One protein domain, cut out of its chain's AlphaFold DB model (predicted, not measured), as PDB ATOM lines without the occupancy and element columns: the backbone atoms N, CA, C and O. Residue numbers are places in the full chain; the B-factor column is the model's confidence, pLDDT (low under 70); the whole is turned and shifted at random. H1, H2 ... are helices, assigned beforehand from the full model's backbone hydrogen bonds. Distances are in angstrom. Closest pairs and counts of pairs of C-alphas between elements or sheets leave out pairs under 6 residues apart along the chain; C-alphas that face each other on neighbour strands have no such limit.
ATOM      1  N   GLU A  84      -8.433  31.298 -28.005       80.44
ATOM      2  CA  GLU A  84      -9.357  32.334 -28.502       80.44
ATOM      3  C   GLU A  84     -10.835  31.941 -28.367       80.44
ATOM      4  O   GLU A  84     -11.714  32.800 -28.341       80.44
ATOM      5  N   ALA A  85     -11.113  30.639 -28.266       88.56
ATOM      6  CA  ALA A  85     -12.457  30.098 -28.165       88.56
ATOM      7  C   ALA A  85     -12.601  29.192 -26.943       88.56
ATOM      8  O   ALA A  85     -11.782  28.300 -26.715       88.56
ATOM      9  N   LEU A  86     -13.710  29.355 -26.217       90.50
ATOM     10  CA  LEU A  86     -14.035  28.500 -25.085       90.50
ATOM     11  C   LEU A  86     -14.210  27.054 -25.555       90.50
ATOM     12  O   LEU A  86     -15.134  26.718 -26.303       90.50
ATOM     13  N   ARG A  87     -13.338  26.183 -25.056       92.25
ATOM     14  CA  ARG A  87     -13.444  24.729 -25.224       92.25
ATOM     15  C   ARG A  87     -14.256  24.121 -24.085       92.25
ATOM     16  O   ARG A  87     -14.015  24.439 -22.926       92.25
ATOM     17  N   TYR A  88     -15.214  23.247 -24.359       92.81
ATOM     18  CA  TYR A  88     -16.063  22.704 -23.299       92.81
ATOM     19  C   TYR A  88     -16.522  21.277 -23.570       92.81
ATOM     20  O   TYR A  88     -16.635  20.817 -24.705       92.81
ATOM     21  N   CYS A  89     -16.807  20.552 -22.494       92.94
ATOM     22  CA  CYS A  89     -17.485  19.265 -22.569       92.94
ATOM     23  C   CYS A  89     -19.005  19.475 -22.493       92.94
ATOM     24  O   CYS A  89     -19.460  20.007 -21.479       92.94
ATOM     25  N   PRO A  90     -19.803  19.016 -23.477       91.94
ATOM     26  CA  PRO A  90     -21.261  19.175 -23.442       91.94
ATOM     27  C   PRO A  90     -21.897  18.607 -22.169       91.94
ATOM     28  O   PRO A  90     -22.717  19.265 -21.545       91.94
ATOM     29  N   ALA A  91     -21.444  17.430 -21.726       86.75
ATOM     30  CA  ALA A  91     -21.950  16.794 -20.511       86.75
ATOM     31  C   ALA A  91     -21.560  17.547 -19.224       86.75
ATOM     32  O   ALA A  91     -22.318  17.538 -18.261       86.75
ATOM     33  N   CYS A  92     -20.394  18.209 -19.187       83.50
ATOM     34  CA  CYS A  92     -20.035  19.068 -18.051       83.50
ATOM     35  C   CYS A  92     -20.887  20.340 -18.032       83.50
ATOM     36  O   CYS A  92     -21.380  20.732 -16.977       83.50
ATOM     37  N   ILE A  93     -21.079  20.958 -19.197       87.69
ATOM     38  CA  ILE A  93     -21.852  22.193 -19.335       87.69
ATOM     39  C   ILE A  93     -23.324  21.979 -18.977       87.69
ATOM     40  O   ILE A  93     -23.876  22.791 -18.243       87.69
ATOM     41  N   GLN A  94     -23.918  20.849 -19.375       84.69
ATOM     42  CA  GLN A  94     -25.294  20.482 -19.015       84.69
ATOM     43  C   GLN A  94     -25.521  20.406 -17.492       84.69
ATOM     44  O   GLN A  94     -26.642  20.548 -17.023       84.69
ATOM     45  N   VAL A  95     -24.464  20.192 -16.700       79.38
ATOM     46  CA  VAL A  95     -24.538  20.178 -15.226       79.38
ATOM     47  C   VAL A  95     -23.991  21.453 -14.583       79.38
ATOM     48  O   VAL A  95     -23.658  21.455 -13.398       79.38
ATOM     49  N   GLY A  96     -23.846  22.528 -15.357       81.81
ATOM     50  CA  GLY A  96     -23.378  23.816 -14.856       81.81
ATOM     51  C   GLY A  96     -21.887  23.850 -14.516       81.81
ATOM     52  O   GLY A  96     -21.476  24.597 -13.628       81.81
ATOM     53  N   ARG A  97     -21.061  23.004 -15.146       83.06
ATOM     54  CA  ARG A  97     -19.627  22.894 -14.840       83.06
ATOM     55  C   ARG A  97     -18.756  23.128 -16.067       83.06
ATOM     56  O   ARG A  97     -18.980  22.575 -17.141       83.06
ATOM     57  N   HIS A  98     -17.659  23.840 -15.843       84.88
ATOM     58  CA  HIS A  98     -16.536  23.953 -16.762       84.88
ATOM     59  C   HIS A  98     -15.245  23.764 -15.974       84.88
ATOM     60  O   HIS A  98     -15.151  24.186 -14.822       84.88
ATOM     61  N   TYR A  99     -14.278  23.066 -16.562       80.94
ATOM     62  CA  TYR A  99     -13.013  22.776 -15.898       80.94
ATOM     63  C   TYR A  99     -11.872  23.391 -16.683       80.94
ATOM     64  O   TYR A  99     -11.835  23.272 -17.907       80.94
ATOM     65  N   GLN A 100     -10.899  23.951 -15.968       76.94
ATOM     66  CA  GLN A 100      -9.749  24.613 -16.574       76.94
ATOM     67  C   GLN A 100      -9.027  23.706 -17.580       76.94
ATOM     68  O   GLN A 100      -8.784  24.159 -18.693       76.94
ATOM     69  N   TYR A 101      -8.834  22.410 -17.264       78.88
ATOM     70  CA  TYR A 101      -8.197  21.425 -18.162       78.88
ATOM     71  C   TYR A 101      -8.824  21.354 -19.562       78.88
ATOM     72  O   TYR A 101      -8.169  20.947 -20.512       78.88
ATOM     73  N   GLN A 102     -10.090  21.748 -19.708       83.88
ATOM     74  CA  GLN A 102     -10.776  21.726 -20.995       83.88
ATOM     75  C   GLN A 102     -10.254  22.800 -21.953       83.88
ATOM     76  O   GLN A 102     -10.428  22.631 -23.153       83.88
ATOM     77  N   GLN A 103      -9.608  23.873 -21.472       84.38
ATOM     78  CA  GLN A 103      -8.975  24.867 -22.352       84.38
ATOM     79  C   GLN A 103      -7.653  24.388 -22.959       84.38
ATOM     80  O   GLN A 103      -7.286  24.873 -24.019       84.38
ATOM     81  N   ASP A 104      -6.989  23.392 -22.372       78.94
ATOM     82  CA  ASP A 104      -5.696  22.891 -22.854       78.94
ATOM     83  C   ASP A 104      -5.875  22.006 -24.093       78.94
ATOM     84  O   ASP A 104      -6.522  20.952 -24.047       78.94
ATOM     85  N   ASP A 105      -5.356  22.482 -25.225       80.25
ATOM     86  CA  ASP A 105      -5.539  21.953 -26.582       80.25
ATOM     87  C   ASP A 105      -5.182  20.466 -26.733       80.25
ATOM     88  O   ASP A 105      -5.822  19.756 -27.517       80.25
ATOM     89  N   ARG A 106      -4.272  19.960 -25.898       74.00
ATOM     90  CA  ARG A 106      -3.882  18.543 -25.839       74.00
ATOM     91  C   ARG A 106      -5.044  17.634 -25.449       74.00
ATOM     92  O   ARG A 106      -5.107  16.479 -25.875       74.00
ATOM     93  N   PHE A 107      -6.004  18.133 -24.672       76.38
ATOM     94  CA  PHE A 107      -7.206  17.377 -24.337       76.38
ATOM     95  C   PHE A 107      -8.210  17.444 -25.478       76.38
ATOM     96  O   PHE A 107      -9.056  18.327 -25.533       76.38
ATOM     97  N   VAL A 108      -8.185  16.473 -26.387       86.88
ATOM     98  CA  VAL A 108      -9.217  16.363 -27.439       86.88
ATOM     99  C   VAL A 108     -10.565  15.904 -26.856       86.88
ATOM    100  O   VAL A 108     -11.632  16.187 -27.409       86.88
ATOM    101  N   ARG A 109     -10.539  15.201 -25.717       86.62
ATOM    102  CA  ARG A 109     -11.709  14.646 -25.024       86.62
ATOM    103  C   ARG A 109     -11.733  15.058 -23.554       86.62
ATOM    104  O   ARG A 109     -10.699  15.254 -22.928       86.62
ATOM    105  N   CYS A 110     -12.930  15.133 -22.983       82.19
ATOM    106  CA  CYS A 110     -13.129  15.343 -21.556       82.19
ATOM    107  C   CYS A 110     -12.633  14.139 -20.748       82.19
ATOM    108  O   CYS A 110     -13.054  13.014 -21.005       82.19
ATOM    109  N   VAL A 111     -11.826  14.377 -19.714       79.75
ATOM    110  CA  VAL A 111     -11.292  13.309 -18.850       79.75
ATOM    111  C   VAL A 111     -12.380  12.589 -18.044       79.75
ATOM    112  O   VAL A 111     -12.260  11.401 -17.764       79.75
ATOM    113  N   LEU A 112     -13.467  13.296 -17.709       74.62
ATOM    114  CA  LEU A 112     -14.571  12.766 -16.898       74.62
ATOM    115  C   LEU A 112     -15.571  11.967 -17.739       74.62
ATOM    116  O   LEU A 112     -16.009  10.895 -17.339       74.62
ATOM    117  N   HIS A 113     -15.927  12.491 -18.913       82.62
ATOM    118  CA  HIS A 113     -17.018  11.959 -19.737       82.62
ATOM    119  C   HIS A 113     -16.538  11.252 -21.011       82.62
ATOM    120  O   HIS A 113     -17.346  10.668 -21.723       82.62
ATOM    121  N   ARG A 114     -15.239  11.321 -21.334       80.56
ATOM    122  CA  ARG A 114     -14.593  10.724 -22.523       80.56
ATOM    123  C   ARG A 114     -15.175  11.154 -23.883       80.56
ATOM    124  O   ARG A 114     -14.823  10.584 -24.920       80.56
ATOM    125  N   VAL A 115     -16.012  12.193 -23.901       80.44
ATOM    126  CA  VAL A 115     -16.571  12.820 -25.111       80.44
ATOM    127  C   VAL A 115     -15.634  13.891 -25.665       80.44
ATOM    128  O   VAL A 115     -14.878  14.500 -24.908       80.44
ATOM    129  N   ARG A 116     -15.685  14.132 -26.981       91.12
ATOM    130  CA  ARG A 116     -14.894  15.181 -27.648       91.12
ATOM    131  C   ARG A 116     -15.273  16.561 -27.099       91.12
ATOM    132  O   ARG A 116     -16.459  16.848 -26.937       91.12
ATOM    133  N   LEU A 117     -14.273  17.391 -26.807       89.81
ATOM    134  CA  LEU A 117     -14.512  18.785 -26.434       89.81
ATOM    135  C   LEU A 117     -15.035  19.558 -27.651       89.81
ATOM    136  O   LEU A 117     -14.577  19.341 -28.774       89.81
ATOM    137  N   LYS A 118     -16.012  20.432 -27.420       95.31
ATOM    138  CA  LYS A 118     -16.588  21.330 -28.423       95.31
ATOM    139  C   LYS A 118     -16.035  22.738 -28.255       95.31
ATOM    140  O   LYS A 118     -15.552  23.093 -27.182       95.31
ATOM    141  N   THR A 119     -16.145  23.520 -29.316       94.19
ATOM    142  CA  THR A 119     -15.825  24.947 -29.375       94.19
ATOM    143  C   THR A 119     -16.980  25.682 -30.038       94.19
ATOM    144  O   THR A 119     -17.642  25.116 -30.908       94.19
ATOM    145  N   GLY A 120     -17.178  26.943 -29.663       93.50
ATOM    146  CA  GLY A 120     -18.203  27.801 -30.254       93.50
ATOM    147  C   GLY A 120     -19.610  27.575 -29.706       93.50
ATOM    148  O   GLY A 120     -19.880  26.652 -28.938       93.50
ATOM    149  N   CYS A 121     -20.511  28.479 -30.070       93.81
ATOM    150  CA  CYS A 121     -21.902  28.451 -29.662       93.81
ATOM    151  C   CYS A 121     -22.639  27.303 -30.372       93.81
ATOM    152  O   CYS A 121     -22.563  27.205 -31.595       93.81
ATOM    153  N   PRO A 122     -23.410  26.465 -29.660       93.06
ATOM    154  CA  PRO A 122     -24.176  25.391 -30.283       93.06
ATOM    155  C   PRO A 122     -25.301  25.905 -31.193       93.06
ATOM    156  O   PRO A 122     -25.707  25.174 -32.090       93.06
ATOM    157  N   SER A 123     -25.785  27.134 -30.983       94.69
ATOM    158  CA  SER A 123     -26.878  27.723 -31.768       94.69
ATOM    159  C   SER A 123     -26.406  28.342 -33.085       94.69
ATOM    160  O   SER A 123     -27.043  28.145 -34.112       94.69
ATOM    161  N   CYS A 124     -25.307  29.105 -33.070       95.81
ATOM    162  CA  CYS A 124     -24.844  29.871 -34.240       95.81
ATOM    163  C   CYS A 124     -23.413  29.543 -34.699       95.81
ATOM    164  O   CYS A 124     -22.936  30.117 -35.672       95.81
ATOM    165  N   GLY A 125     -22.693  28.662 -33.999       95.06
ATOM    166  CA  GLY A 125     -21.327  28.244 -34.338       95.06
ATOM    167  C   GLY A 125     -20.214  29.236 -33.975       95.06
ATOM    168  O   GLY A 125     -19.049  28.847 -33.947       95.06
ATOM    169  N   ILE A 126     -20.540  30.492 -33.653       94.12
ATOM    170  CA  ILE A 126     -19.547  31.540 -33.361       94.12
ATOM    171  C   ILE A 126     -18.754  31.220 -32.090       94.12
ATOM    172  O   ILE A 126     -19.317  30.752 -31.097       94.12
ATOM    173  N   ALA A 127     -17.445  31.489 -32.116       91.88
ATOM    174  CA  ALA A 127     -16.551  31.307 -30.976       91.88
ATOM    175  C   ALA A 127     -17.060  32.049 -29.728       91.88
ATOM    176  O   ALA A 127     -17.506  33.196 -29.794       91.88
ATOM    177  N   LEU A 128     -17.000  31.375 -28.582       89.06
ATOM    178  CA  LEU A 128     -17.335  31.968 -27.292       89.06
ATOM    179  C   LEU A 128     -16.070  32.556 -26.678       89.06
ATOM    180  O   LEU A 128     -15.041  31.882 -26.625       89.06
ATOM    181  N   ASP A 129     -16.168  33.803 -26.238       83.94
ATOM    182  CA  ASP A 129     -15.043  34.590 -25.744       83.94
ATOM    183  C   ASP A 129     -14.576  34.090 -24.366       83.94
ATOM    184  O   ASP A 129     -15.351  34.051 -23.409       83.94
ATOM    185  N   THR A 130     -13.299  33.722 -24.265       74.56
ATOM    186  CA  THR A 130     -12.630  33.309 -23.017       74.56
ATOM    187  C   THR A 130     -12.025  34.483 -22.250       74.56
ATOM    188  O   THR A 130     -11.695  34.336 -21.074       74.56
ATOM    189  N   LYS A 131     -11.878  35.644 -22.901       69.50
ATOM    190  CA  LYS A 131     -11.191  36.841 -22.391       69.50
ATOM    191  C   LYS A 131     -12.163  37.906 -21.865       69.50
ATOM    192  O   LYS A 131     -11.729  38.939 -21.359       69.50
ATOM    193  N   GLY A 132     -13.472  37.666 -21.970       57.34
ATOM    194  CA  GLY A 132     -14.517  38.572 -21.492       57.34
ATOM    195  C   GLY A 132     -14.646  38.637 -19.964       57.34
ATOM    196  O   GLY A 132     -14.233  37.735 -19.238       57.34
ATOM    197  N   THR A 133     -15.274  39.706 -19.465       53.69
ATOM    198  CA  THR A 133     -15.686  39.853 -18.060       53.69
ATOM    199  C   THR A 133     -16.497  38.630 -17.595       53.69
ATOM    200  O   THR A 133     -17.377  38.158 -18.315       53.69
ATOM    201  N   LEU A 134     -16.192  38.131 -16.385       52.41
ATOM    202  CA  LEU A 134     -16.606  36.852 -15.757       52.41
ATOM    203  C   LEU A 134     -18.063  36.383 -15.962       52.41
ATOM    204  O   LEU A 134     -18.347  35.200 -15.804       52.41
ATOM    205  N   VAL A 135     -18.986  37.279 -16.300       51.38
ATOM    206  CA  VAL A 135     -20.422  36.995 -16.431       51.38
ATOM    207  C   VAL A 135     -20.806  36.526 -17.845       51.38
ATOM    208  O   VAL A 135     -21.839  35.887 -18.017       51.38
ATOM    209  N   HIS A 136     -19.971  36.763 -18.866       63.44
ATOM    210  CA  HIS A 136     -20.343  36.523 -20.270       63.44
ATOM    211  C   HIS A 136     -19.629  35.351 -20.952       63.44
ATOM    212  O   HIS A 136     -19.928  35.067 -22.109       63.44
ATOM    213  N   GLY A 137     -18.728  34.637 -20.269       74.06
ATOM    214  CA  GLY A 137     -17.917  33.585 -20.904       74.06
ATOM    215  C   GLY A 137     -18.729  32.423 -21.499       74.06
ATOM    216  O   GLY A 137     -18.296  31.783 -22.451       74.06
ATOM    217  N   PHE A 138     -19.934  32.171 -20.979       87.31
ATOM    218  CA  PHE A 138     -20.824  31.103 -21.454       87.31
ATOM    219  C   PHE A 138     -21.964  31.600 -22.347       87.31
ATOM    220  O   PHE A 138     -22.735  30.781 -22.844       87.31
ATOM    221  N   THR A 139     -22.069  32.910 -22.576       88.38
ATOM    222  CA  THR A 139     -23.137  33.512 -23.379       88.38
ATOM    223  C   THR A 139     -22.582  33.971 -24.715       88.38
ATOM    224  O   THR A 139     -21.613  34.725 -24.789       88.38
ATOM    225  N   CYS A 140     -23.205  33.528 -25.802       91.00
ATOM    226  CA  CYS A 140     -22.812  33.953 -27.134       91.00
ATOM    227  C   CYS A 140     -23.155  35.428 -27.351       91.00
ATOM    228  O   CYS A 140     -24.324  35.804 -27.331       91.00
ATOM    229  N   LYS A 141     -22.143  36.255 -27.643       89.50
ATOM    230  CA  LYS A 141     -22.337  37.684 -27.947       89.50
ATOM    231  C   LYS A 141     -23.103  37.937 -29.250       89.50
ATOM    232  O   LYS A 141     -23.633  39.025 -29.424       89.50
ATOM    233  N   SER A 142     -23.144  36.963 -30.162       92.75
ATOM    234  CA  SER A 142     -23.827  37.117 -31.451       92.75
ATOM    235  C   SER A 142     -25.316  36.784 -31.372       92.75
ATOM    236  O   SER A 142     -26.136  37.622 -31.727       92.75
ATOM    237  N   CYS A 143     -25.682  35.588 -30.895       93.94
ATOM    238  CA  CYS A 143     -27.083  35.147 -30.876       93.94
ATOM    239  C   CYS A 143     -27.745  35.209 -29.490       93.94
ATOM    240  O   CYS A 143     -28.905  34.833 -29.354       93.94
ATOM    241  N   GLY A 144     -27.013  35.605 -28.444       91.81
ATOM    242  CA  GLY A 144     -27.520  35.689 -27.070       91.81
ATOM    243  C   GLY A 144     -27.720  34.342 -26.362       91.81
ATOM    244  O   GLY A 144     -28.006  34.326 -25.168       91.81
ATOM    245  N   SER A 145     -27.552  33.205 -27.048       91.25
ATOM    246  CA  SER A 145     -27.720  31.884 -26.428       91.25
ATOM    247  C   SER A 145     -26.654  31.621 -25.362       91.25
ATOM    248  O   SER A 145     -25.464  31.840 -25.596       91.25
ATOM    249  N   THR A 146     -27.076  31.094 -24.215       90.44
ATOM    250  CA  THR A 146     -26.195  30.631 -23.135       90.44
ATOM    251  C   THR A 146     -25.904  29.137 -23.275       90.44
ATOM    252  O   THR A 146     -26.781  28.354 -23.630       90.44
ATOM    253  N   LEU A 147     -24.662  28.734 -23.000       88.31
ATOM    254  CA  LEU A 147     -24.281  27.327 -22.853       88.31
ATOM    255  C   LEU A 147     -24.875  26.695 -21.596       88.31
ATOM    256  O   LEU A 147     -25.100  25.490 -21.559       88.31
ATOM    257  N   LEU A 148     -25.068  27.497 -20.556       85.31
ATOM    258  CA  LEU A 148     -25.677  27.055 -19.316       85.31
ATOM    259  C   LEU A 148     -27.185  27.169 -19.509       85.31
ATOM    260  O   LEU A 148     -27.700  28.285 -19.575       85.31
ATOM    261  N   GLU A 149     -27.874  26.036 -19.654       69.94
ATOM    262  CA  GLU A 149     -29.335  26.017 -19.611       69.94
ATOM    263  C   GLU A 149     -29.780  26.636 -18.284       69.94
ATOM    264  O   GLU A 149     -29.349  26.215 -17.208       69.94
ATOM    265  N   SER A 150     -30.633  27.653 -18.360       51.72
ATOM    266  CA  SER A 150     -31.164  28.365 -17.197       51.72
ATOM    267  C   SER A 150     -32.141  27.526 -16.366       51.72
ATOM    268  O   SER A 150     -32.607  28.008 -15.342       51.72
ATOM    269  N   ASP A 151     -32.437  26.290 -16.783       48.06
ATOM    270  CA  ASP A 151     -33.590  25.536 -16.288       48.06
ATOM    271  C   ASP A 151     -33.296  24.052 -16.017       48.06
ATOM    272  O   ASP A 151     -34.111  23.165 -16.268       48.06
ATOM    273  N   VAL A 152     -32.118  23.745 -15.462       48.97
ATOM    274  CA  VAL A 152     -31.817  22.378 -15.000       48.97
ATOM    275  C   VAL A 152     -32.509  22.114 -13.655       48.97
ATOM    276  O   VAL A 152     -31.876  21.964 -12.610       48.97
ATOM    277  N   SER A 153     -33.837  22.029 -13.686       49.31
ATOM    278  CA  SER A 153     -34.620  21.302 -12.690       49.31
ATOM    279  C   SER A 153     -34.470  19.800 -12.980       49.31
ATOM    280  O   SER A 153     -35.139  19.225 -13.831       49.31
ATOM    281  N   GLY A 154     -33.506  19.134 -12.337       45.50
ATOM    282  CA  GLY A 154     -33.253  17.719 -12.635       45.50
ATOM    283  C   GLY A 154     -32.359  17.013 -11.629       45.50
ATOM    284  O   GLY A 154     -31.167  16.829 -11.856       45.50
ATOM    285  N   GLU A 155     -32.941  16.547 -10.525       49.72
ATOM    286  CA  GLU A 155     -32.279  15.855  -9.404       49.72
ATOM    287  C   GLU A 155     -31.344  14.683  -9.789       49.72
ATOM    288  O   GLU A 155     -30.455  14.310  -9.012       49.72
ATOM    289  N   LEU A 156     -31.487  14.098 -10.985       45.03
ATOM    290  CA  LEU A 156     -30.672  12.962 -11.435       45.03
ATOM    291  C   LEU A 156     -29.242  13.338 -11.863       45.03
ATOM    292  O   LEU A 156     -28.318  12.540 -11.667       45.03
ATOM    293  N   THR A 157     -29.015  14.537 -12.405       53.12
ATOM    294  CA  THR A 157     -27.663  15.023 -12.740       53.12
ATOM    295  C   THR A 157     -26.926  15.499 -11.495       53.12
ATOM    296  O   THR A 157     -25.722  15.262 -11.374       53.12
ATOM    297  N   ALA A 158     -27.648  16.048 -10.514       48.72
ATOM    298  CA  ALA A 158     -27.086  16.534  -9.258       48.72
ATOM    299  C   ALA A 158     -26.361  15.438  -8.462       48.72
ATOM    300  O   ALA A 158     -25.273  15.685  -7.952       48.72
ATOM    301  N   ARG A 159     -26.878  14.200  -8.392       46.94
ATOM    302  CA  ARG A 159     -26.218  13.113  -7.629       46.94
ATOM    303  C   ARG A 159     -24.897  12.648  -8.251       46.94
ATOM    304  O   ARG A 159     -23.912  12.468  -7.528       46.94
ATOM    305  N   LYS A 160     -24.843  12.470  -9.577       46.84
ATOM    306  CA  LYS A 160     -23.600  12.098 -10.285       46.84
ATOM    307  C   LYS A 160     -22.618  13.268 -10.320       46.84
ATOM    308  O   LYS A 160     -21.445  13.070 -10.015       46.84
ATOM    309  N   ALA A 161     -23.100  14.484 -10.579       47.84
ATOM    310  CA  ALA A 161     -22.299  15.699 -10.499       47.84
ATOM    311  C   ALA A 161     -21.758  15.926  -9.081       47.84
ATOM    312  O   ALA A 161     -20.593  16.262  -8.947       47.84
ATOM    313  N   ALA A 162     -22.527  15.652  -8.024       48.16
ATOM    314  CA  ALA A 162     -22.057  15.703  -6.639       48.16
ATOM    315  C   ALA A 162     -21.031  14.604  -6.332       48.16
ATOM    316  O   ALA A 162     -20.112  14.821  -5.553       48.16
ATOM    317  N   SER A 163     -21.148  13.412  -6.927       45.31
ATOM    318  CA  SER A 163     -20.127  12.360  -6.797       45.31
ATOM    319  C   SER A 163     -18.797  12.762  -7.454       45.31
ATOM    320  O   SER A 163     -17.736  12.676  -6.828       45.31
ATOM    321  N   TYR A 164     -18.846  13.293  -8.678       47.47
ATOM    322  CA  TYR A 164     -17.659  13.787  -9.379       47.47
ATOM    323  C   TYR A 164     -17.102  15.069  -8.753       47.47
ATOM    324  O   TYR A 164     -15.892  15.178  -8.595       47.47
ATOM    325  N   ALA A 165     -17.959  15.991  -8.311       48.16
ATOM    326  CA  ALA A 165     -17.565  17.188  -7.574       48.16
ATOM    327  C   ALA A 165     -16.905  16.816  -6.249       48.16
ATOM    328  O   ALA A 165     -15.831  17.318  -5.981       48.16
ATOM    329  N   ARG A 166     -17.434  15.850  -5.486       49.09
ATOM    330  CA  ARG A 166     -16.754  15.326  -4.287       49.09
ATOM    331  C   ARG A 166     -15.410  14.686  -4.608       49.09
ATOM    332  O   ARG A 166     -14.485  14.796  -3.815       49.09
ATOM    333  N   THR A 167     -15.285  14.010  -5.747       47.25
ATOM    334  CA  THR A 167     -14.004  13.422  -6.172       47.25
ATOM    335  C   THR A 167     -12.988  14.510  -6.517       47.25
ATOM    336  O   THR A 167     -11.834  14.416  -6.115       47.25
ATOM    337  N   LEU A 168     -13.422  15.565  -7.203       49.34
ATOM    338  CA  LEU A 168     -12.571  16.690  -7.579       49.34
ATOM    339  C   LEU A 168     -12.275  17.622  -6.405       49.34
ATOM    340  O   LEU A 168     -11.152  18.088  -6.304       49.34
ATOM    341  N   ASP A 169     -13.213  17.823  -5.482       47.59
ATOM    342  CA  ASP A 169     -12.993  18.527  -4.218       47.59
ATOM    343  C   ASP A 169     -12.011  17.758  -3.350       47.59
ATOM    344  O   ASP A 169     -11.111  18.369  -2.796       47.59
ATOM    345  N   LYS A 170     -12.101  16.424  -3.288       46.81
ATOM    346  CA  LYS A 170     -11.090  15.599  -2.616       46.81
ATOM    347  C   LYS A 170      -9.728  15.710  -3.294       46.81
ATOM    348  O   LYS A 170      -8.728  15.824  -2.598       46.81
ATOM    349  N   LEU A 171      -9.679  15.723  -4.628       47.09
ATOM    350  CA  LEU A 171      -8.432  15.903  -5.374       47.09
ATOM    351  C   LEU A 171      -7.837  17.301  -5.138       47.09
ATOM    352  O   LEU A 171      -6.641  17.445  -4.924       47.09
ATOM    353  N   HIS A 172      -8.681  18.329  -5.120       49.09
ATOM    354  CA  HIS A 172      -8.291  19.719  -4.922       49.09
ATOM    355  C   HIS A 172      -7.930  20.020  -3.460       49.09
ATOM    356  O   HIS A 172      -6.998  20.773  -3.196       49.09
ATOM    357  N   GLN A 173      -8.630  19.416  -2.499       46.75
ATOM    358  CA  GLN A 173      -8.298  19.453  -1.077       46.75
ATOM    359  C   GLN A 173      -6.989  18.713  -0.823       46.75
ATOM    360  O   GLN A 173      -6.136  19.247  -0.132       46.75
ATOM    361  N   TRP A 174      -6.780  17.552  -1.444       49.75
ATOM    362  CA  TRP A 174      -5.505  16.843  -1.382       49.75
ATOM    363  C   TRP A 174      -4.359  17.676  -1.971       49.75
ATOM    364  O   TRP A 174      -3.325  17.803  -1.326       49.75
TER     365      TRP A 174
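Overview. This is residues 84 to 174 of the 259 residues of an uncharacterized protein of Stenotrophomonas maltophilia (strain K279a) (UniProt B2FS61). There is little regular structure here: you will see a body of loops holding two tiny helices, H1 and H2, with a long helix, H3, at one side, where residues 166 to 174 stick out. The 91 printed residues have three named helices, in the order H1, H2, H3, and no named strand; the class is all helix, with 28 residues in named elements. The whole is compact, with a radius of gyration of the C-alphas of 13.6 A and spans of 38 by 33 by 25 A.

Along the chain. Find C-alpha 90 at (-21.261, 19.175, -23.442), where H1, residues 90 to 93, begins. H2 is residues 100 to 103. H3, residues 155 to 174, runs 28.0 A to C-alpha 174 at (-5.505, 16.843, -1.382), with a kink of 25 degrees near residue 163.

Arrangement. Residues 87 to 88 pair antiparallel with residues 118 to 119. H1, H2 and H3 are apart from one another. In H3, 14 of 16 O i to N i+4 pairs are within hydrogen-bond range; H1 and H2 are too short for such a pair.

Size, cuts and confidence. The C-alphas of Cys 143 and Trp 174, the two farthest apart, are 40.9 A apart. The printed part has no cut; the link from H2 to H3 is long, residues 104 to 154. Confidence is low, with pLDDT under 70, at residues 131 to 136 and 149 to 174.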